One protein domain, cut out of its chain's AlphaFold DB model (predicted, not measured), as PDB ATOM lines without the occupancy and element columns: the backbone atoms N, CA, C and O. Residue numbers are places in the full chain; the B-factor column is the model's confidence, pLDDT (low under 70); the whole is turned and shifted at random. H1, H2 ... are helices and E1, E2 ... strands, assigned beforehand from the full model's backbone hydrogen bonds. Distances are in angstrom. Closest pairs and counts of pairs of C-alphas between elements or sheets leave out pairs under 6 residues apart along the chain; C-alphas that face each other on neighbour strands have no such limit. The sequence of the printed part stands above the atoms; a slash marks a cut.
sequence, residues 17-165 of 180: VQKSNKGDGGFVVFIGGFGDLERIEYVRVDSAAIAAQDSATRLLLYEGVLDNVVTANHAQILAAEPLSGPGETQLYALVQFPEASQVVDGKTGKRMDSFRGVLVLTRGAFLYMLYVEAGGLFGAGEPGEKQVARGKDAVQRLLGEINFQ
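What this domain is: This is residues 17 to 165 of the 180 residues of an uncharacterized protein of Gemmatimonadetes bacterium (UniProt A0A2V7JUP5). A single, twisted sheet of seven strands is covered by one long helix on each face: H2 runs along the strands on one face and H3 slantwise on the other, both over E5 and E6, while the edge with E1 and E2 is left bare. The short helix H1 lies near one end of the long axis and a loop, residues 98 to 113, near the other. The 149 printed residues have three named helices and seven named strands, in the order E1 E2 E3 H1 H2 E4 E5 E6 E7 H3; the sheet's order is E1 E2 E3 E7 E6 E5 E4, all antiparallel, and the class is mixed, in three layers. The whole is compact, with a radius of gyration of the C-alphas of 15.4 A and spans of 53 by 32 by 28 A.

How they stand to each other: E1, residues 17 to 21, and E2, residues 25 to 32, form a hairpin, with N 20 and O 27 2.9 A apart, within hydrogen-bond range. E2 forms another with E3, residues 37 to 44, where N 28 and O 40 are 2.9 A apart; E1 E2 E3 are a meander, each strand the antiparallel neighbour of the one before. H1, residues 47 to 51, only grazes the sheet. H2, residues 55 to 73, is on the sheet at a height of 7.9 A, over E5, residues 88 to 97, and E6, residues 114 to 123; it runs along the strands, at 21 degrees to E5 on the local plane. The closest C-alphas of H2 and E5 are those of Ser 55 and Thr 89, 6.1 A apart. E4, residues 76 to 85, bends by 53 degrees at residue 79. With E7, residues 126 to 133, a second meander is E4 E5 E6 E7, with N 81 and O 92 at 2.9 A, N 93 and O 118 at 2.8 A, and N 119 and O 130 at 2.8 A. E7 is also the antiparallel neighbour of E3, with N 39 and O 131 at 2.9 A. H3, residues 144 to 161, is on the opposite face from H2, at a height of 7.9 A, over E7, E6 and E5 and only just not over E4, on which 2 of its C-alphas fall; it runs slantwise to the strands, at 53 degrees to E5 on the local plane. The closest C-alphas of H3 and E6 are those of Gly 151 and Gly 117, 4.4 A apart. In H1, H2 and H3 every O i to N i+4 pair is within hydrogen-bond range.

Where its parts are: E1 begins with C-alpha 17 at (41.733, 36.765, -9.405). H2 measures 27.2 A, E5 26.9 A, E6 26.8 A and H3 26.0 A from first to last C-alpha. H3 ends with C-alpha 161 at (52.758, 46.280, -2.707).

The domain as a whole: The two C-alphas farthest apart are those of Ala 52 and Lys 107, 52.8 A. The printed part has no cut, and the link E5 to E6 is long, with 16 residues. The model's pLDDT is under 70 at residues 84 to 87 and 135 to 141.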
ATOM      1  N   VAL A  17      41.921  35.320  -9.227       95.00
ATOM      2  CA  VAL A  17      41.733  36.765  -9.405       95.00
ATOM      3  C   VAL A  17      40.309  37.052  -9.869       95.00
ATOM      4  O   VAL A  17      39.853  36.508 -10.876       95.00
ATOM      5  N   GLN A  18      39.613  37.939  -9.164       94.50
ATOM      6  CA  GLN A  18      38.345  38.522  -9.601       94.50
ATOM      7  C   GLN A  18      38.516  40.029  -9.750       94.50
ATOM      8  O   GLN A  18      39.201  40.662  -8.954       94.50
ATOM      9  N   LYS A  19      37.903  40.628 -10.770       94.00
ATOM     10  CA  LYS A  19      37.970  42.077 -10.962       94.00
ATOM     11  C   LYS A  19      36.715  42.622 -11.618       94.00
ATOM     12  O   LYS A  19      36.107  41.959 -12.455       94.00
ATOM     13  N   SER A  20      36.389  43.860 -11.281       93.56
ATOM     14  CA  SER A  20      35.371  44.658 -11.952       93.56
ATOM     15  C   SER A  20      35.886  46.080 -12.139       93.56
ATOM     16  O   SER A  20      36.638  46.593 -11.310       93.56
ATOM     17  N   ASN A  21      35.491  46.715 -13.238       88.88
ATOM     18  CA  ASN A  21      35.766  48.119 -13.501       88.88
ATOM     19  C   ASN A  21      34.533  48.730 -14.172       88.88
ATOM     20  O   ASN A  21      34.129  48.296 -15.250       88.88
ATOM     21  N   LYS A  22      33.941  49.717 -13.506       82.19
ATOM     22  CA  LYS A  22      32.779  50.485 -13.945       82.19
ATOM     23  C   LYS A  22      33.148  51.969 -14.030       82.19
ATOM     24  O   LYS A  22      32.535  52.783 -13.357       82.19
ATOM     25  N   GLY A  23      34.173  52.305 -14.820       79.25
ATOM     26  CA  GLY A  23      34.558  53.679 -15.186       79.25
ATOM     27  C   GLY A  23      35.111  54.520 -14.030       79.25
ATOM     28  O   GLY A  23      36.305  54.824 -13.995       79.25
ATOM     29  N   ASP A  24      34.241  54.855 -13.083       87.56
ATOM     30  CA  ASP A  24      34.517  55.652 -11.888       87.56
ATOM     31  C   ASP A  24      34.735  54.806 -10.640       87.56
ATOM     32  O   ASP A  24      34.977  55.339  -9.569       87.56
ATOM     33  N   GLY A  25      34.713  53.486 -10.751       91.81
ATOM     34  CA  GLY A  25      35.079  52.632  -9.638       91.81
ATOM     35  C   GLY A  25      35.212  51.183 -10.037       91.81
ATOM     36  O   GLY A  25      34.972  50.794 -11.183       91.81
ATOM     37  N   GLY A  26      35.614  50.363  -9.085       94.56
ATOM     38  CA  GLY A  26      35.784  48.947  -9.319       94.56
ATOM     39  C   GLY A  26      36.454  48.255  -8.157       94.56
ATOM     40  O   GLY A  26      36.654  48.821  -7.084       94.56
ATOM     41  N   PHE A  27      36.808  47.003  -8.401       95.38
ATOM     42  CA  PHE A  27      37.550  46.217  -7.438       95.38
ATOM     43  C   PHE A  27      38.480  45.225  -8.121       95.38
ATOM     44  O   PHE A  27      38.259  44.817  -9.267       95.38
ATOM     45  N   VAL A  28      39.490  44.800  -7.377       95.88
ATOM     46  CA  VAL A  28      40.294  43.609  -7.649       95.88
ATOM     47  C   VAL A  28      40.327  42.789  -6.365       95.88
ATOM     48  O   VAL A  28      40.487  43.353  -5.289       95.88
ATOM     49  N   VAL A  29      40.123  41.481  -6.469       95.44
ATOM     50  CA  VAL A  29      40.127  40.538  -5.346       95.44
ATOM     51  C   VAL A  29      41.056  39.382  -5.699       95.44
ATOM     52  O   VAL A  29      40.935  38.800  -6.782       95.44
ATOM     53  N   PHE A  30      41.937  39.034  -4.774       94.94
ATOM     54  CA  PHE A  30      42.794  37.860  -4.790       94.94
ATOM     55  C   PHE A  30      42.291  36.894  -3.726       94.94
ATOM     56  O   PHE A  30      42.063  37.297  -2.590       94.94
ATOM     57  N   ILE A  31      42.076  35.637  -4.105       92.44
ATOM     58  CA  ILE A  31      41.555  34.601  -3.211       92.44
ATOM     59  C   ILE A  31      42.532  33.428  -3.224       92.44
ATOM     60  O   ILE A  31      42.816  32.884  -4.298       92.44
ATOM     61  N   GLY A  32      43.036  33.063  -2.047       88.50
ATOM     62  CA  GLY A  32      43.902  31.905  -1.825       88.50
ATOM     63  C   GLY A  32      43.126  30.647  -1.435       88.50
ATOM     64  O   GLY A  32      41.961  30.704  -1.032       88.50
ATOM     65  N   GLY A  33      43.780  29.487  -1.538       80.44
ATOM     66  CA  GLY A  33      43.163  28.184  -1.251       80.44
ATOM     67  C   GLY A  33      42.784  27.950   0.219       80.44
ATOM     68  O   GLY A  33      41.928  27.113   0.491       80.44
ATOM     69  N   PHE A  34      43.374  28.696   1.159       80.38
ATOM     70  CA  PHE A  34      43.131  28.567   2.606       80.38
ATOM     71  C   PHE A  34      42.249  29.676   3.194       80.38
ATOM     72  O   PHE A  34      42.196  29.883   4.409       80.38
ATOM     73  N   GLY A  35      41.536  30.384   2.321       80.44
ATOM     74  CA  GLY A  35      40.661  31.487   2.692       80.44
ATOM     75  C   GLY A  35      41.365  32.822   2.879       80.44
ATOM     76  O   GLY A  35      40.741  33.762   3.357       80.44
ATOM     77  N   ASP A  36      42.627  32.924   2.458       87.69
ATOM     78  CA  ASP A  36      43.278  34.213   2.255       87.69
ATOM     79  C   ASP A  36      42.484  35.046   1.249       87.69
ATOM     80  O   ASP A  36      42.072  34.553   0.189       87.69
ATOM     81  N   LEU A  37      42.272  36.312   1.585       92.44
ATOM     82  CA  LEU A  37      41.599  37.261   0.720       92.44
ATOM     83  C   LEU A  37      42.275  38.617   0.829       92.44
ATOM     84  O   LEU A  37      42.328  39.207   1.901       92.44
ATOM     85  N   GLU A  38      42.697  39.143  -0.312       95.00
ATOM     86  CA  GLU A  38      43.088  40.540  -0.466       95.00
ATOM     87  C   GLU A  38      42.139  41.192  -1.460       95.00
ATOM     88  O   GLU A  38      41.913  40.678  -2.558       95.00
ATOM     89  N   ARG A  39      41.561  42.330  -1.097       95.81
ATOM     90  CA  ARG A  39      40.658  43.074  -1.975       95.81
ATOM     91  C   ARG A  39      41.015  44.543  -1.974       95.81
ATOM     92  O   ARG A  39      41.190  45.151  -0.930       95.81
ATOM     93  N   ILE A  40      41.054  45.113  -3.166       96.88
ATOM     94  CA  ILE A  40      41.254  46.534  -3.406       96.88
ATOM     95  C   ILE A  40      39.980  47.036  -4.062       96.88
ATOM     96  O   ILE A  40      39.701  46.690  -5.212       96.88
ATOM     97  N   GLU A  41      39.207  47.836  -3.345       96.25
ATOM     98  CA  GLU A  41      38.132  48.634  -3.925       96.25
ATOM     99  C   GLU A  41      38.624  50.048  -4.176       96.25
ATOM    100  O   GLU A  41      39.445  50.576  -3.427       96.25
ATOM    101  N   TYR A  42      38.124  50.658  -5.242       94.38
ATOM    102  CA  TYR A  42      38.433  52.040  -5.563       94.38
ATOM    103  C   TYR A  42      37.228  52.733  -6.176       94.38
ATOM    104  O   TYR A  42      36.484  52.142  -6.964       94.38
ATOM    105  N   VAL A  43      37.081  54.012  -5.857       93.88
ATOM    106  CA  VAL A  43      36.083  54.905  -6.445       93.88
ATOM    107  C   VAL A  43      36.719  56.262  -6.711       93.88
ATOM    108  O   VAL A  43      37.558  56.732  -5.942       93.88
ATOM    109  N   ARG A  44      36.379  56.872  -7.843       91.88
ATOM    110  CA  ARG A  44      36.816  58.213  -8.201       91.88
ATOM    111  C   ARG A  44      36.158  59.204  -7.253       91.88
ATOM    112  O   ARG A  44      34.963  59.124  -6.992       91.88
ATOM    113  N   VAL A  45      36.946  60.157  -6.790       90.94
ATOM    114  CA  VAL A  45      36.506  61.241  -5.916       90.94
ATOM    115  C   VAL A  45      37.018  62.574  -6.443       90.94
ATOM    116  O   VAL A  45      37.981  62.619  -7.214       90.94
ATOM    117  N   ASP A  46      36.388  63.667  -6.016       88.69
ATOM    118  CA  ASP A  46      36.942  65.002  -6.219       88.69
ATOM    119  C   ASP A  46      38.141  65.196  -5.280       88.69
ATOM    120  O   ASP A  46      38.014  65.561  -4.110       88.69
ATOM    121  N   SER A  47      39.336  64.909  -5.798       80.50
ATOM    122  CA  SER A  47      40.569  65.020  -5.024       80.50
ATOM    123  C   SER A  47      40.900  66.443  -4.611       80.50
ATOM    124  O   SER A  47      41.603  66.606  -3.623       80.50
ATOM    125  N   ALA A  48      40.433  67.465  -5.338       82.88
ATOM    126  CA  ALA A  48      40.679  68.852  -4.953       82.88
ATOM    127  C   ALA A  48      39.840  69.217  -3.723       82.88
ATOM    128  O   ALA A  48      40.365  69.801  -2.775       82.88
ATOM    129  N   ALA A  49      38.573  68.792  -3.706       85.69
ATOM    130  CA  ALA A  49      37.693  68.969  -2.554       85.69
ATOM    131  C   ALA A  49      38.214  68.226  -1.313       85.69
ATOM    132  O   ALA A  49      38.216  68.791  -0.223       85.69
ATOM    133  N   ILE A  50      38.709  66.995  -1.477       84.94
ATOM    134  CA  ILE A  50      39.301  66.225  -0.372       84.94
ATOM    135  C   ILE A  50      40.639  66.827   0.075       84.94
ATOM    136  O   ILE A  50      40.899  66.901   1.270       84.94
ATOM    137  N   ALA A  51      41.490  67.280  -0.854       81.00
ATOM    138  CA  ALA A  51      42.769  67.910  -0.515       81.00
ATOM    139  C   ALA A  51      42.589  69.177   0.320       81.00
ATOM    140  O   ALA A  51      43.418  69.457   1.176       81.00
ATOM    141  N   ALA A  52      41.524  69.942   0.068       84.50
ATOM    142  CA  ALA A  52      41.226  71.170   0.797       84.50
ATOM    143  C   ALA A  52      40.786  70.930   2.253       84.50
ATOM    144  O   ALA A  52      40.726  71.883   3.028       84.50
ATOM    145  N   GLN A  53      40.465  69.687   2.622       85.19
ATOM    146  CA  GLN A  53      40.027  69.325   3.965       85.19
ATOM    147  C   GLN A  53      41.218  69.059   4.890       85.19
ATOM    148  O   GLN A  53      42.232  68.474   4.496       85.19
ATOM    149  N   ASP A  54      41.058  69.431   6.158       86.44
ATOM    150  CA  ASP A  54      41.987  69.037   7.211       86.44
ATOM    151  C   ASP A  54      41.968  67.514   7.457       86.44
ATOM    152  O   ASP A  54      41.228  66.739   6.836       86.44
ATOM    153  N   SER A  55      42.867  67.040   8.319       85.12
ATOM    154  CA  SER A  55      42.990  65.602   8.587       85.12
ATOM    155  C   SER A  55      41.779  65.046   9.342       85.12
ATOM    156  O   SER A  55      41.376  63.917   9.073       85.12
ATOM    157  N   ALA A  56      41.179  65.828  10.243       88.50
ATOM    158  CA  ALA A  56      40.023  65.405  11.032       88.50
ATOM    159  C   ALA A  56      38.776  65.211  10.153       88.50
ATOM    160  O   ALA A  56      38.103  64.186  10.234       88.50
ATOM    161  N   THR A  57      38.517  66.147   9.244       89.81
ATOM    162  CA  THR A  57      37.399  66.090   8.297       89.81
ATOM    163  C   THR A  57      37.546  64.913   7.334       89.81
ATOM    164  O   THR A  57      36.570  64.221   7.041       89.81
ATOM    165  N   ARG A  58      38.775  64.619   6.888       88.69
ATOM    166  CA  ARG A  58      39.044  63.430   6.065       88.69
ATOM    167  C   ARG A  58      38.806  62.127   6.822       88.69
ATOM    168  O   ARG A  58      38.299  61.181   6.227       88.69
ATOM    169  N   LEU A  59      39.122  62.071   8.117       91.62
ATOM    170  CA  LEU A  59      38.803  60.901   8.941       91.62
ATOM    171  C   LEU A  59      37.290  60.695   9.066       91.62
ATOM    172  O   LEU A  59      36.838  59.578   8.843       91.62
ATOM    173  N   LEU A  60      36.507  61.758   9.281       93.06
ATOM    174  CA  LEU A  60      35.037  61.670   9.299       93.06
ATOM    175  C   LEU A  60      34.466  61.152   7.967       93.06
ATOM    176  O   LEU A  60      33.534  60.348   7.951       93.06
ATOM    177  N   LEU A  61      35.038  61.575   6.834       93.06
ATOM    178  CA  LEU A  61      34.676  61.029   5.523       93.06
ATOM    179  C   LEU A  61      34.945  59.518   5.456       93.06
ATOM    180  O   LEU A  61      34.111  58.766   4.951       93.06
ATOM    181  N   TYR A  62      36.100  59.066   5.943       95.00
ATOM    182  CA  TYR A  62      36.466  57.650   5.920       95.00
ATOM    183  C   TYR A  62      35.619  56.807   6.872       95.00
ATOM    184  O   TYR A  62      35.252  55.688   6.513       95.00
ATOM    185  N   GLU A  63      35.269  57.343   8.040       96.06
ATOM    186  CA  GLU A  63      34.319  56.726   8.971       96.06
ATOM    187  C   GLU A  63      32.962  56.534   8.294       96.06
ATOM    188  O   GLU A  63      32.455  55.417   8.253       96.06
ATOM    189  N   GLY A  64      32.437  57.566   7.622       95.81
ATOM    190  CA  GLY A  64      31.192  57.446   6.859       95.81
ATOM    191  C   GLY A  64      31.265  56.413   5.724       95.81
ATOM    192  O   GLY A  64      30.277  55.747   5.410       95.81
ATOM    193  N   VAL A  65      32.434  56.229   5.103       94.88
ATOM    194  CA  VAL A  65      32.646  55.154   4.118       94.88
ATOM    195  C   VAL A  65      32.607  53.776   4.786       94.88
ATOM    196  O   VAL A  65      31.928  52.883   4.272       94.88
ATOM    197  N   LEU A  66      33.274  53.597   5.930       95.88
ATOM    198  CA  LEU A  66      33.223  52.345   6.692       95.88
ATOM    199  C   LEU A  66      31.807  52.026   7.180       95.88
ATOM    200  O   LEU A  66      31.369  50.885   7.035       95.88
ATOM    201  N   ASP A  67      31.062  53.012   7.673       95.94
ATOM    202  CA  ASP A  67      29.683  52.831   8.140       95.94
ATOM    203  C   ASP A  67      28.765  52.311   7.030       95.94
ATOM    204  O   ASP A  67      27.945  51.413   7.252       95.94
ATOM    205  N   ASN A  68      28.940  52.815   5.805       94.69
ATOM    206  CA  ASN A  68      28.216  52.311   4.639       94.69
ATOM    207  C   ASN A  68      28.563  50.845   4.342       94.69
ATOM    208  O   ASN A  68      27.665  50.049   4.056       94.69
ATOM    209  N   VAL A  69      29.842  50.466   4.433       92.75
ATOM    210  CA  VAL A  69      30.285  49.071   4.250       92.75
ATOM    211  C   VAL A  69      29.662  48.168   5.310       92.75
ATOM    212  O   VAL A  69      29.129  47.105   4.983       92.75
ATOM    213  N   VAL A  70      29.705  48.591   6.567       94.81
ATOM    214  CA  VAL A  70      29.206  47.832   7.714       94.81
ATOM    215  C   VAL A  70      27.698  47.636   7.607       94.81
ATOM    216  O   VAL A  70      27.217  46.506   7.687       94.81
ATOM    217  N   THR A  71      26.966  48.706   7.302       95.12
ATOM    218  CA  THR A  71      25.511  48.671   7.116       95.12
ATOM    219  C   THR A  71      25.112  47.768   5.951       95.12
ATOM    220  O   THR A  71      24.244  46.911   6.106       95.12
ATOM    221  N   ALA A  72      25.767  47.908   4.793       93.69
ATOM    222  CA  ALA A  72      25.429  47.145   3.591       93.69
ATOM    223  C   ALA A  72      25.708  45.637   3.716       93.69
ATOM    224  O   ALA A  72      25.108  44.847   2.990       93.69
ATOM    225  N   ASN A  73      26.621  45.240   4.607       93.31
ATOM    226  CA  ASN A  73      27.038  43.846   4.774       93.31
ATOM    227  C   ASN A  73      26.616  43.239   6.121       93.31
ATOM    228  O   ASN A  73      27.046  42.130   6.431       93.31
ATOM    229  N   HIS A  74      25.816  43.952   6.925       94.94
ATOM    230  CA  HIS A  74      25.498  43.572   8.309       94.94
ATOM    231  C   HIS A  74      26.751  43.236   9.142       94.94
ATOM    232  O   HIS A  74      26.736  42.331   9.971       94.94
ATOM    233  N   ALA A  75      27.854  43.934   8.874       95.62
ATOM    234  CA  ALA A  75      29.130  43.712   9.539       95.62
ATOM    235  C   ALA A  75      29.184  44.451  10.887       95.62
ATOM    236  O   ALA A  75      28.257  45.174  11.255       95.62
ATOM    237  N   GLN A  76      30.292  44.306  11.608       94.94
ATOM    238  CA  GLN A  76      30.566  45.039  12.842       94.94
ATOM    239  C   GLN A  76      32.014  45.534  12.865       94.94
ATOM    240  O   GLN A  76      32.942  44.766  12.614       94.94
ATOM    241  N   ILE A  77      32.216  46.807  13.214       95.50
ATOM    242  CA  ILE A  77      33.548  47.345  13.520       95.50
ATOM    243  C   ILE A  77      33.929  46.894  14.931       95.50
ATOM    244  O   ILE A  77      33.215  47.171  15.894       95.50
ATOM    245  N   LEU A  78      35.054  46.194  15.048       93.31
ATOM    246  CA  LEU A  78      35.598  45.714  16.321       93.31
ATOM    247  C   LEU A  78      36.648  46.668  16.890       93.31
ATOM    248  O   LEU A  78      36.770  46.809  18.103       93.31
ATOM    249  N   ALA A  79      37.402  47.320  16.008       94.12
ATOM    250  CA  ALA A  79      38.352  48.369  16.344       94.12
ATOM    251  C   ALA A  79      38.507  49.299  15.143       94.12
ATOM    252  O   ALA A  79      38.433  48.836  14.004       94.12
ATOM    253  N   ALA A  80      38.766  50.578  15.391       95.75
ATOM    254  CA  ALA A  80      39.147  51.535  14.365       95.75
ATOM    255  C   ALA A  80      40.164  52.521  14.938       95.75
ATOM    256  O   ALA A  80      40.020  52.971  16.074       95.75
ATOM    257  N   GLU A  81      41.194  52.840  14.163       94.31
ATOM    258  CA  GLU A  81      42.187  53.844  14.535       94.31
ATOM    259  C   GLU A  81      42.729  54.573  13.298       94.31
ATOM    260  O   GLU A  81      42.959  53.954  12.250       94.31
ATOM    261  N   PRO A  82      42.973  55.892  13.393       93.25
ATOM    262  CA  PRO A  82      43.754  56.599  12.393       93.25
ATOM    263  C   PRO A  82      45.158  55.997  12.295       93.25
ATOM    264  O   PRO A  82      45.821  55.772  13.310       93.25
ATOM    265  N   LEU A  83      45.644  55.784  11.072       88.56
ATOM    266  CA  LEU A  83      47.043  55.435  10.846       88.56
ATOM    267  C   LEU A  83      47.821  56.664  10.388       88.56
ATOM    268  O   LEU A  83      47.476  57.320   9.406       88.56
ATOM    269  N   SER A  84      48.913  56.943  11.095       69.31
ATOM    270  CA  SER A  84      49.858  57.992  10.727       69.31
ATOM    271  C   SER A  84      50.800  57.483   9.636       69.31
ATOM    272  O   SER A  84      51.679  56.663   9.903       69.31
ATOM    273  N   GLY A  85      50.634  57.979   8.410       64.19
ATOM    274  CA  GLY A  85      51.586  57.815   7.309       64.19
ATOM    275  C   GLY A  85      52.228  59.156   6.923       64.19
ATOM    276  O   GLY A  85      51.640  60.210   7.179       64.19
ATOM    277  N   PRO A  86      53.420  59.172   6.292       58.12
ATOM    278  CA  PRO A  86      54.024  60.407   5.802       58.12
ATOM    279  C   PRO A  86      53.105  61.101   4.787       58.12
ATOM    280  O   PRO A  86      52.992  60.671   3.643       58.12
ATOM    281  N   GLY A  87      52.448  62.184   5.209       63.06
ATOM    282  CA  GLY A  87      51.604  62.998   4.334       63.06
ATOM    283  C   GLY A  87      50.316  62.320   3.862       63.06
ATOM    284  O   GLY A  87      49.760  62.758   2.859       63.06
ATOM    285  N   GLU A  88      49.832  61.285   4.555       77.19
ATOM    286  CA  GLU A  88      48.593  60.593   4.187       77.19
ATOM    287  C   GLU A  88      47.713  60.326   5.398       77.19
ATOM    288  O   GLU A  88      48.110  59.630   6.331       77.19
ATOM    289  N   THR A  89      46.491  60.856   5.352       87.12
ATOM    290  CA  THR A  89      45.424  60.469   6.273       87.12
ATOM    291  C   THR A  89      44.902  59.105   5.846       87.12
ATOM    292  O   THR A  89      44.510  58.928   4.688       87.12
ATOM    293  N   GLN A  90      44.886  58.160   6.781       92.56
ATOM    294  CA  GLN A  90      44.410  56.796   6.582       92.56
ATOM    295  C   GLN A  90      43.594  56.373   7.807       92.56
ATOM    296  O   GLN A  90      43.934  56.744   8.933       92.56
ATOM    297  N   LEU A  91      42.544  55.584   7.596       95.94
ATOM    298  CA  LEU A  91      41.742  54.997   8.666       95.94
ATOM    299  C   LEU A  91      41.813  53.479   8.566       95.94
ATOM    300  O   LEU A  91      41.426  52.904   7.548       95.94
ATOM    301  N   TYR A  92      42.317  52.841   9.616       96.69
ATOM    302  CA  TYR A  92      42.275  51.394   9.755       96.69
ATOM    303  C   TYR A  92      41.067  50.978  10.587       96.69
ATOM    304  O   TYR A  92      40.726  51.642  11.564       96.69
ATOM    305  N   ALA A  93      40.469  49.844  10.237       97.12
ATOM    306  CA  ALA A  93      39.489  49.158  11.055       97.12
ATOM    307  C   ALA A  93      39.666  47.638  10.998       97.12
ATOM    308  O   ALA A  93      39.986  47.070   9.955       97.12
ATOM    309  N   LEU A  94      39.398  46.967  12.115       95.12
ATOM    310  CA  LEU A  94      39.119  45.536  12.141       95.12
ATOM    311  C   LEU A  94      37.604  45.355  12.059       95.12
ATOM    312  O   LEU A  94      36.877  45.835  12.929       95.12
ATOM    313  N   VAL A  95      37.135  44.662  11.025       95.06
ATOM    314  CA  VAL A  95      35.704  44.483  10.756       95.06
ATOM    315  C   VAL A  95      35.362  42.997  10.692       95.06
ATOM    316  O   VAL A  95      36.011  42.236   9.972       95.06
ATOM    317  N   GLN A  96      34.330  42.593  11.430       93.38
ATOM    318  CA  GLN A  96      33.743  41.257  11.378       93.38
ATOM    319  C   GLN A  96      32.566  41.247  10.406       93.38
ATOM    320  O   GLN A  96      31.582  41.956  10.604       93.38
ATOM    321  N   PHE A  97      32.655  40.422   9.370       93.19
ATOM    322  CA  PHE A  97      31.604  40.190   8.388       93.19
ATOM    323  C   PHE A  97      30.963  38.818   8.645       93.19
ATOM    324  O   PHE A  97      31.653  37.801   8.496       93.19
ATOM    325  N   PRO A  98      29.673  38.755   9.008       91.81
ATOM    326  CA  PRO A  98      29.025  37.492   9.341       91.81
ATOM    327  C   PRO A  98      28.911  36.564   8.127       91.81
ATOM    328  O   PRO A  98      28.587  37.013   7.026       91.81
ATOM    329  N   GLU A  99      29.197  35.273   8.326       90.00
ATOM    330  CA  GLU A  99      29.131  34.205   7.304       90.00
ATOM    331  C   GLU A  99      29.841  34.545   5.960       90.00
ATOM    332  O   GLU A  99      29.496  34.032   4.887       90.00
ATOM    333  N   ALA A 100      30.847  35.428   5.992       89.75
ATOM    334  CA  ALA A 100      31.499  35.969   4.796       89.75
ATOM    335  C   ALA A 100      32.882  35.366   4.499       89.75
ATOM    336  O   ALA A 100      33.512  35.763   3.509       89.75
ATOM    337  N   SER A 101      33.369  34.438   5.332       86.06
ATOM    338  CA  SER A 101      34.658  33.781   5.106       86.06
ATOM    339  C   SER A 101      34.587  32.838   3.906       86.06
ATOM    340  O   SER A 101      33.531  32.314   3.536       86.06
ATOM    341  N   GLN A 102      35.741  32.608   3.284       81.88
ATOM    342  CA  GLN A 102      35.890  31.533   2.303       81.88
ATOM    343  C   GLN A 102      35.907  30.147   2.966       81.88
ATOM    344  O   GLN A 102      35.725  29.145   2.275       81.88
ATOM    345  N   VAL A 103      36.117  30.082   4.285       82.75
ATOM    346  CA  VAL A 103      36.136  28.829   5.043       82.75
ATOM    347  C   VAL A 103      34.745  28.485   5.569       82.75
ATOM    348  O   VAL A 103      33.976  29.336   6.018       82.75
ATOM    349  N   VAL A 104      34.423  27.197   5.478       84.75
ATOM    350  CA  VAL A 104      33.158  26.610   5.919       84.75
ATOM    351  C   VAL A 104      33.410  25.811   7.191       84.75
ATOM    352  O   VAL A 104      34.344  25.010   7.253       84.75
ATOM    353  N   ASP A 105      32.565  26.007   8.196       82.19
ATOM    354  CA  ASP A 105      32.567  25.204   9.411       82.19
ATOM    355  C   ASP A 105      32.106  23.776   9.078       82.19
ATOM    356  O   ASP A 105      30.989  23.545   8.609       82.19
ATOM    357  N   GLY A 106      32.976  22.794   9.322       81.75
ATOM    358  CA  GLY A 106      32.720  21.396   8.963       81.75
ATOM    359  C   GLY A 106      31.611  20.707   9.768       81.75
ATOM    360  O   GLY A 106      31.163  19.637   9.364       81.75
ATOM    361  N   LYS A 107      31.161  21.282  10.892       85.75
ATOM    362  CA  LYS A 107      30.068  20.732  11.715       85.75
ATOM    363  C   LYS A 107      28.709  21.277  11.291       85.75
ATOM    364  O   LYS A 107      27.730  20.539  11.287       85.75
ATOM    365  N   THR A 108      28.646  22.565  10.973       85.69
ATOM    366  CA  THR A 108      27.396  23.268  10.649       85.69
ATOM    367  C   THR A 108      27.159  23.396   9.146       85.69
ATOM    368  O   THR A 108      26.033  23.660   8.730       85.69
ATOM    369  N   GLY A 109      28.201  23.230   8.325       85.31
ATOM    370  CA  GLY A 109      28.153  23.439   6.877       85.31
ATOM    371  C   GLY A 109      27.983  24.906   6.469       85.31
ATOM    372  O   GLY A 109      27.840  25.195   5.281       85.31
ATOM    373  N   LYS A 110      27.992  25.835   7.430       88.31
ATOM    374  CA  LYS A 110      27.875  27.272   7.187       88.31
ATOM    375  C   LYS A 110      29.237  27.907   6.969       88.31
ATOM    376  O   LYS A 110      30.249  27.429   7.479       88.31
ATOM    377  N   ARG A 111      29.263  29.021   6.240       87.88
ATOM    378  CA  ARG A 111      30.459  29.862   6.186       87.88
ATOM    379  C   ARG A 111      30.735  30.443   7.561       87.88
ATOM    380  O   ARG A 111      29.809  30.843   8.261       87.88
ATOM    381  N   MET A 112      32.008  30.483   7.920       87.62
ATOM    382  CA  MET A 112      32.448  31.161   9.128       87.62
ATOM    383  C   MET A 112      32.371  32.679   8.942       87.62
ATOM    384  O   MET A 112      32.352  33.190   7.815       87.62
ATOM    385  N   ASP A 113      32.362  33.399  10.057       89.00
ATOM    386  CA  ASP A 113      32.558  34.843  10.048       89.00
ATOM    387  C   ASP A 113      33.955  35.181   9.523       89.00
ATOM    388  O   ASP A 113      34.927  34.463   9.763       89.00
ATOM    389  N   SER A 114      34.047  36.282   8.786       89.19
ATOM    390  CA  SER A 114      35.294  36.790   8.228       89.19
ATOM    391  C   SER A 114      35.749  38.007   9.016       89.19
ATOM    392  O   SER A 114      35.029  38.999   9.105       89.19
ATOM    393  N   PHE A 115      36.959  37.947   9.556       91.25
ATOM    394  CA  PHE A 115      37.599  39.071  10.229       91.25
ATOM    395  C   PHE A 115      38.587  39.705   9.258       91.25
ATOM    396  O   PHE A 115      39.557  39.065   8.846       91.25
ATOM    397  N   ARG A 116      38.330  40.956   8.870       93.00
ATOM    398  CA  ARG A 116      39.138  41.661   7.873       93.00
ATOM    399  C   ARG A 116      39.754  42.912   8.461       93.00
ATOM    400  O   ARG A 116      39.053  43.734   9.050       93.00
ATOM    401  N   GLY A 117      41.051  43.081   8.233       95.06
ATOM    402  CA  GLY A 117      41.653  44.405   8.291       95.06
ATOM    403  C   GLY A 117      41.150  45.216   7.103       95.06
ATOM    404  O   GLY A 117      41.223  44.741   5.969       95.06
ATOM    405  N   VAL A 118      40.631  46.411   7.358       97.00
ATOM    406  CA  VAL A 118      40.146  47.351   6.349       97.00
ATOM    407  C   VAL A 118      40.942  48.641   6.475       97.00
ATOM    408  O   VAL A 118      41.019  49.211   7.558       97.00
ATOM    409  N   LEU A 119      41.541  49.103   5.382       96.81
ATOM    410  CA  LEU A 119      42.228  50.389   5.318       96.81
ATOM    411  C   LEU A 119      41.523  51.297   4.317       96.81
ATOM    412  O   LEU A 119      41.431  50.953   3.139       96.81
ATOM    413  N   VAL A 120      41.078  52.463   4.775       96.38
ATOM    414  CA  VAL A 120      40.494  53.511   3.935       96.38
ATOM    415  C   VAL A 120      41.503  54.638   3.768       96.38
ATOM    416  O   VAL A 120      42.069  55.134   4.745       96.38
ATOM    417  N   LEU A 121      41.743  55.036   2.523       93.69
ATOM    418  CA  LEU A 121      42.643  56.138   2.195       93.69
ATOM    419  C   LEU A 121      42.280  56.778   0.859       93.69
ATOM    420  O   LEU A 121      41.673  56.154  -0.007       93.69
ATOM    421  N   THR A 122      42.743  58.003   0.646       91.06
ATOM    422  CA  THR A 122      42.679  58.666  -0.660       91.06
ATOM    423  C   THR A 122      44.065  58.853  -1.243       91.06
ATOM    424  O   THR A 122      44.980  59.296  -0.548       91.06
ATOM    425  N   ARG A 123      44.211  58.581  -2.540       89.00
ATOM    426  CA  ARG A 123      45.454  58.814  -3.279       89.00
ATOM    427  C   ARG A 123      45.138  59.217  -4.717       89.00
ATOM    428  O   ARG A 123      44.407  58.523  -5.427       89.00
ATOM    429  N   GLY A 124      45.682  60.351  -5.152       87.31
ATOM    430  CA  GLY A 124      45.283  60.997  -6.400       87.31
ATOM    431  C   GLY A 124      43.774  61.257  -6.442       87.31
ATOM    432  O   GLY A 124      43.183  61.656  -5.448       87.31
ATOM    433  N   ALA A 125      43.141  60.977  -7.583       88.94
ATOM    434  CA  ALA A 125      41.703  61.163  -7.812       88.94
ATOM    435  C   ALA A 125      40.812  60.019  -7.288       88.94
ATOM    436  O   ALA A 125      39.699  59.840  -7.784       88.94
ATOM    437  N   PHE A 126      41.301  59.196  -6.355       91.81
ATOM    438  CA  PHE A 126      40.612  57.981  -5.923       91.81
ATOM    439  C   PHE A 126      40.613  57.813  -4.405       91.81
ATOM    440  O   PHE A 126      41.626  58.040  -3.741       91.81
ATOM    441  N   LEU A 127      39.477  57.349  -3.891       93.31
ATOM    442  CA  LEU A 127      39.356  56.724  -2.583       93.31
ATOM    443  C   LEU A 127      39.533  55.217  -2.755       93.31
ATOM    444  O   LEU A 127      38.960  54.623  -3.670       93.31
ATOM    445  N   TYR A 128      40.320  54.620  -1.873       94.75
ATOM    446  CA  TYR A 128      40.622  53.199  -1.833       94.75
ATOM    447  C   TYR A 128      40.135  52.597  -0.523       94.75
ATOM    448  O   TYR A 128      40.280  53.207   0.537       94.75
ATOM    449  N   MET A 129      39.620  51.374  -0.608       97.19
ATOM    450  CA  MET A 129      39.420  50.503   0.545       97.19
ATOM    451  C   MET A 129      40.182  49.206   0.306       97.19
ATOM    452  O   MET A 129      39.922  48.492  -0.668       97.19
ATOM    453  N   LEU A 130      41.148  48.925   1.173       97.12
ATOM    454  CA  LEU A 130      41.947  47.706   1.135       97.12
ATOM    455  C   LEU A 130      41.418  46.757   2.200       97.12
ATOM    456  O   LEU A 130      41.345  47.143   3.359       97.12
ATOM    457  N   TYR A 131      41.075  45.533   1.825       96.12
ATOM    458  CA  TYR A 131      40.593  44.504   2.737       96.12
ATOM    459  C   TYR A 131      41.581  43.349   2.744       96.12
ATOM    460  O   TYR A 131      41.971  42.885   1.670       96.12
ATOM    461  N   VAL A 132      41.925  42.850   3.929       94.44
ATOM    462  CA  VAL A 132      42.748  41.648   4.080       94.44
ATOM    463  C   VAL A 132      42.146  40.701   5.114       94.44
ATOM    464  O   VAL A 132      41.931  41.086   6.262       94.44
ATOM    465  N   GLU A 133      41.906  39.459   4.703       90.50
ATOM    466  CA  GLU A 133      41.631  38.291   5.550       90.50
ATOM    467  C   GLU A 133      42.834  37.352   5.414       90.50
ATOM    468  O   GLU A 133      43.097  36.856   4.318       90.50
ATOM    469  N   ALA A 134      43.600  37.122   6.484       73.25
ATOM    470  CA  ALA A 134      44.765  36.233   6.419       73.25
ATOM    471  C   ALA A 134      44.404  34.816   6.903       73.25
ATOM    472  O   ALA A 134      44.645  34.456   8.063       73.25
ATOM    473  N   GLY A 135      43.832  34.035   5.983       65.81
ATOM    474  CA  GLY A 135      43.379  32.657   6.172       65.81
ATOM    475  C   GLY A 135      42.127  32.541   7.047       65.81
ATOM    476  O   GLY A 135      41.887  33.369   7.923       65.81
ATOM    477  N   GLY A 136      41.344  31.469   6.888       55.69
ATOM    478  CA  GLY A 136      40.108  31.260   7.672       55.69
ATOM    479  C   GLY A 136      40.290  30.999   9.176       55.69
ATOM    480  O   GLY A 136      39.336  30.646   9.858       55.69
ATOM    481  N   LEU A 137      41.513  31.153   9.690       54.56
ATOM    482  CA  LEU A 137      41.848  31.148  11.117       54.56
ATOM    483  C   LEU A 137      42.061  32.562  11.673       54.56
ATOM    484  O   LEU A 137      42.409  32.711  12.845       54.56
ATOM    485  N   PHE A 138      41.886  33.606  10.862       57.53
ATOM    486  CA  PHE A 138      41.886  34.970  11.370       57.53
ATOM    487  C   PHE A 138      40.712  35.147  12.342       57.53
ATOM    488  O   PHE A 138      39.552  35.105  11.945       57.53
ATOM    489  N   GLY A 139      41.023  35.300  13.629       53.38
ATOM    490  CA  GLY A 139      40.078  35.723  14.662       53.38
ATOM    491  C   GLY A 139      39.389  34.632  15.487       53.38
ATOM    492  O   GLY A 139      38.962  34.912  16.608       53.38
ATOM    493  N   ALA A 140      39.339  33.375  15.037       57.44
ATOM    494  CA  ALA A 140      38.720  32.297  15.818       57.44
ATOM    495  C   ALA A 140      39.649  31.817  16.958       57.44
ATOM    496  O   ALA A 140      40.425  30.879  16.796       57.44
ATOM    497  N   GLY A 141      39.572  32.475  18.122       63.69
ATOM    498  CA  GLY A 141      40.277  32.084  19.356       63.69
ATOM    499  C   GLY A 141      41.505  32.927  19.722       63.69
ATOM    500  O   GLY A 141      42.157  32.656  20.729       63.69
ATOM    501  N   GLU A 142      41.816  33.960  18.940       73.50
ATOM    502  CA  GLU A 142      42.898  34.907  19.223       73.50
ATOM    503  C   GLU A 142      42.368  36.134  20.000       73.50
ATOM    504  O   GLU A 142      41.281  36.615  19.682       73.50
ATOM    505  N   PRO A 143      43.092  36.683  20.999       81.62
ATOM    506  CA  PRO A 143      42.696  37.929  21.660       81.62
ATOM    507  C   PRO A 143      42.545  39.093  20.673       81.62
ATOM    508  O   PRO A 143      43.376  39.250  19.777       81.62
ATOM    509  N   GLY A 144      41.533  39.945  20.872       81.25
ATOM    510  CA  GLY A 144      41.194  41.035  19.945       81.25
ATOM    511  C   GLY A 144      42.368  41.956  19.593       81.25
ATOM    512  O   GLY A 144      42.567  42.268  18.425       81.25
ATOM    513  N   GLU A 145      43.219  42.307  20.560       85.69
ATOM    514  CA  GLU A 145      44.408  43.147  20.330       85.69
ATOM    515  C   GLU A 145      45.384  42.544  19.308       85.69
ATOM    516  O   GLU A 145      45.931  43.254  18.464       85.69
ATOM    517  N   LYS A 146      45.580  41.220  19.341       86.19
ATOM    518  CA  LYS A 146      46.447  40.542  18.373       86.19
ATOM    519  C   LYS A 146      45.813  40.493  16.986       86.19
ATOM    520  O   LYS A 146      46.525  40.651  15.998       86.19
ATOM    521  N   GLN A 147      44.488  40.345  16.911       85.25
ATOM    522  CA  GLN A 147      43.763  40.412  15.639       85.25
ATOM    523  C   GLN A 147      43.906  41.795  14.991       85.25
ATOM    524  O   GLN A 147      44.167  41.888  13.792       85.25
ATOM    525  N   VAL A 148      43.792  42.859  15.793       89.44
ATOM    526  CA  VAL A 148      43.997  44.251  15.366       89.44
ATOM    527  C   VAL A 148      45.417  44.448  14.841       89.44
ATOM    528  O   VAL A 148      45.595  44.884  13.705       89.44
ATOM    529  N   ALA A 149      46.433  44.063  15.620       89.56
ATOM    530  CA  ALA A 149      47.833  44.205  15.217       89.56
ATOM    531  C   ALA A 149      48.133  43.445  13.915       89.56
ATOM    532  O   ALA A 149      48.654  44.013  12.957       89.56
ATOM    533  N   ARG A 150      47.714  42.178  13.835       87.94
ATOM    534  CA  ARG A 150      47.918  41.349  12.644       87.94
ATOM    535  C   ARG A 150      47.166  41.901  11.431       87.94
ATOM    536  O   ARG A 150      47.674  41.826  10.313       87.94
ATOM    537  N   GLY A 151      45.964  42.440  11.636       90.88
ATOM    538  CA  GLY A 151      45.143  43.006  10.569       90.88
ATOM    539  C   GLY A 151      45.768  44.277  10.010       90.88
ATOM    540  O   GLY A 151      45.839  44.433   8.793       90.88
ATOM    541  N   LYS A 152      46.284  45.134  10.894       92.19
ATOM    542  CA  LYS A 152      47.044  46.339  10.552       92.19
ATOM    543  C   LYS A 152      48.304  46.010   9.754       92.19
ATOM    544  O   LYS A 152      48.487  46.556   8.666       92.19
ATOM    545  N   ASP A 153      49.113  45.064  10.227       91.50
ATOM    546  CA  ASP A 153      50.321  44.624   9.518       91.50
ATOM    547  C   ASP A 153      49.992  44.087   8.118       91.50
ATOM    548  O   ASP A 153      50.704  44.353   7.146       91.50
ATOM    549  N   ALA A 154      48.894  43.336   7.996       91.88
ATOM    550  CA  ALA A 154      48.470  42.747   6.733       91.88
ATOM    551  C   ALA A 154      48.011  43.808   5.718       91.88
ATOM    552  O   ALA A 154      48.455  43.775   4.567       91.88
ATOM    553  N   VAL A 155      47.188  44.782   6.128       93.38
ATOM    554  CA  VAL A 155      46.770  45.868   5.222       93.38
ATOM    555  C   VAL A 155      47.922  46.806   4.870       93.38
ATOM    556  O   VAL A 155      47.980  47.288   3.742       93.38
ATOM    557  N   GLN A 156      48.862  47.049   5.790       92.44
ATOM    558  CA  GLN A 156      50.042  47.874   5.514       92.44
ATOM    559  C   GLN A 156      50.996  47.186   4.534       92.44
ATOM    560  O   GLN A 156      51.541  47.852   3.653       92.44
ATOM    561  N   ARG A 157      51.152  45.856   4.629       92.44
ATOM    562  CA  ARG A 157      51.885  45.071   3.626       92.44
ATOM    563  C   ARG A 157      51.241  45.210   2.251       92.44
ATOM    564  O   ARG A 157      51.928  45.607   1.314       92.44
ATOM    565  N   LEU A 158      49.929  44.974   2.155       94.00
ATOM    566  CA  LEU A 158      49.190  45.138   0.901       94.00
ATOM    567  C   LEU A 158      49.349  46.560   0.343       94.00
ATOM    568  O   LEU A 158      49.643  46.729  -0.838       94.00
ATOM    569  N   LEU A 159      49.220  47.591   1.184       93.06
ATOM    570  CA  LEU A 159      49.424  48.982   0.773       93.06
ATOM    571  C   LEU A 159      50.817  49.205   0.160       93.06
ATOM    572  O   LEU A 159      50.925  49.908  -0.845       93.06
ATOM    573  N   GLY A 160      51.861  48.612   0.744       92.12
ATOM    574  CA  GLY A 160      53.240  48.707   0.257       92.12
ATOM    575  C   GLY A 160      53.494  47.992  -1.075       92.12
ATOM    576  O   GLY A 160      54.419  48.362  -1.797       92.12
ATOM    577  N   GLU A 161      52.671  47.007  -1.432       93.38
ATOM    578  CA  GLU A 161      52.758  46.280  -2.707       93.38
ATOM    579  C   GLU A 161      52.033  47.001  -3.858       93.38
ATOM    580  O   GLU A 161      52.273  46.718  -5.040       93.38
ATOM    581  N   ILE A 162      51.154  47.958  -3.534       93.19
ATOM    582  CA  ILE A 162      50.396  48.718  -4.527       93.19
ATOM    583  C   ILE A 162      51.235  49.883  -5.061       93.19
ATOM    584  O   ILE A 162      51.555  50.848  -4.369       93.19
ATOM    585  N   ASN A 163      51.487  49.850  -6.366       92.44
ATOM    586  CA  ASN A 163      52.095  50.947  -7.107       92.44
ATOM    587  C   ASN A 163      51.001  51.853  -7.685       92.44
ATOM    588  O   ASN A 163      50.421  51.566  -8.738       92.44
ATOM    589  N   PHE A 164      50.702  52.949  -6.996       90.06
ATOM    590  CA  PHE A 164      49.692  53.917  -7.424       90.06
ATOM    591  C   PHE A 164      50.199  54.789  -8.581       90.06
ATOM    592  O   PHE A 164      51.347  55.220  -8.592       90.06
ATOM    593  N   GLN A 165      49.329  55.080  -9.550       84.25
ATOM    594  CA  GLN A 165      49.660  55.876 -10.743       84.25
ATOM    595  C   GLN A 165      49.362  57.381 -10.566       84.25
ATOM    596  O   GLN A 165      49.245  58.115 -11.543       84.25
TER     597      GLN A 165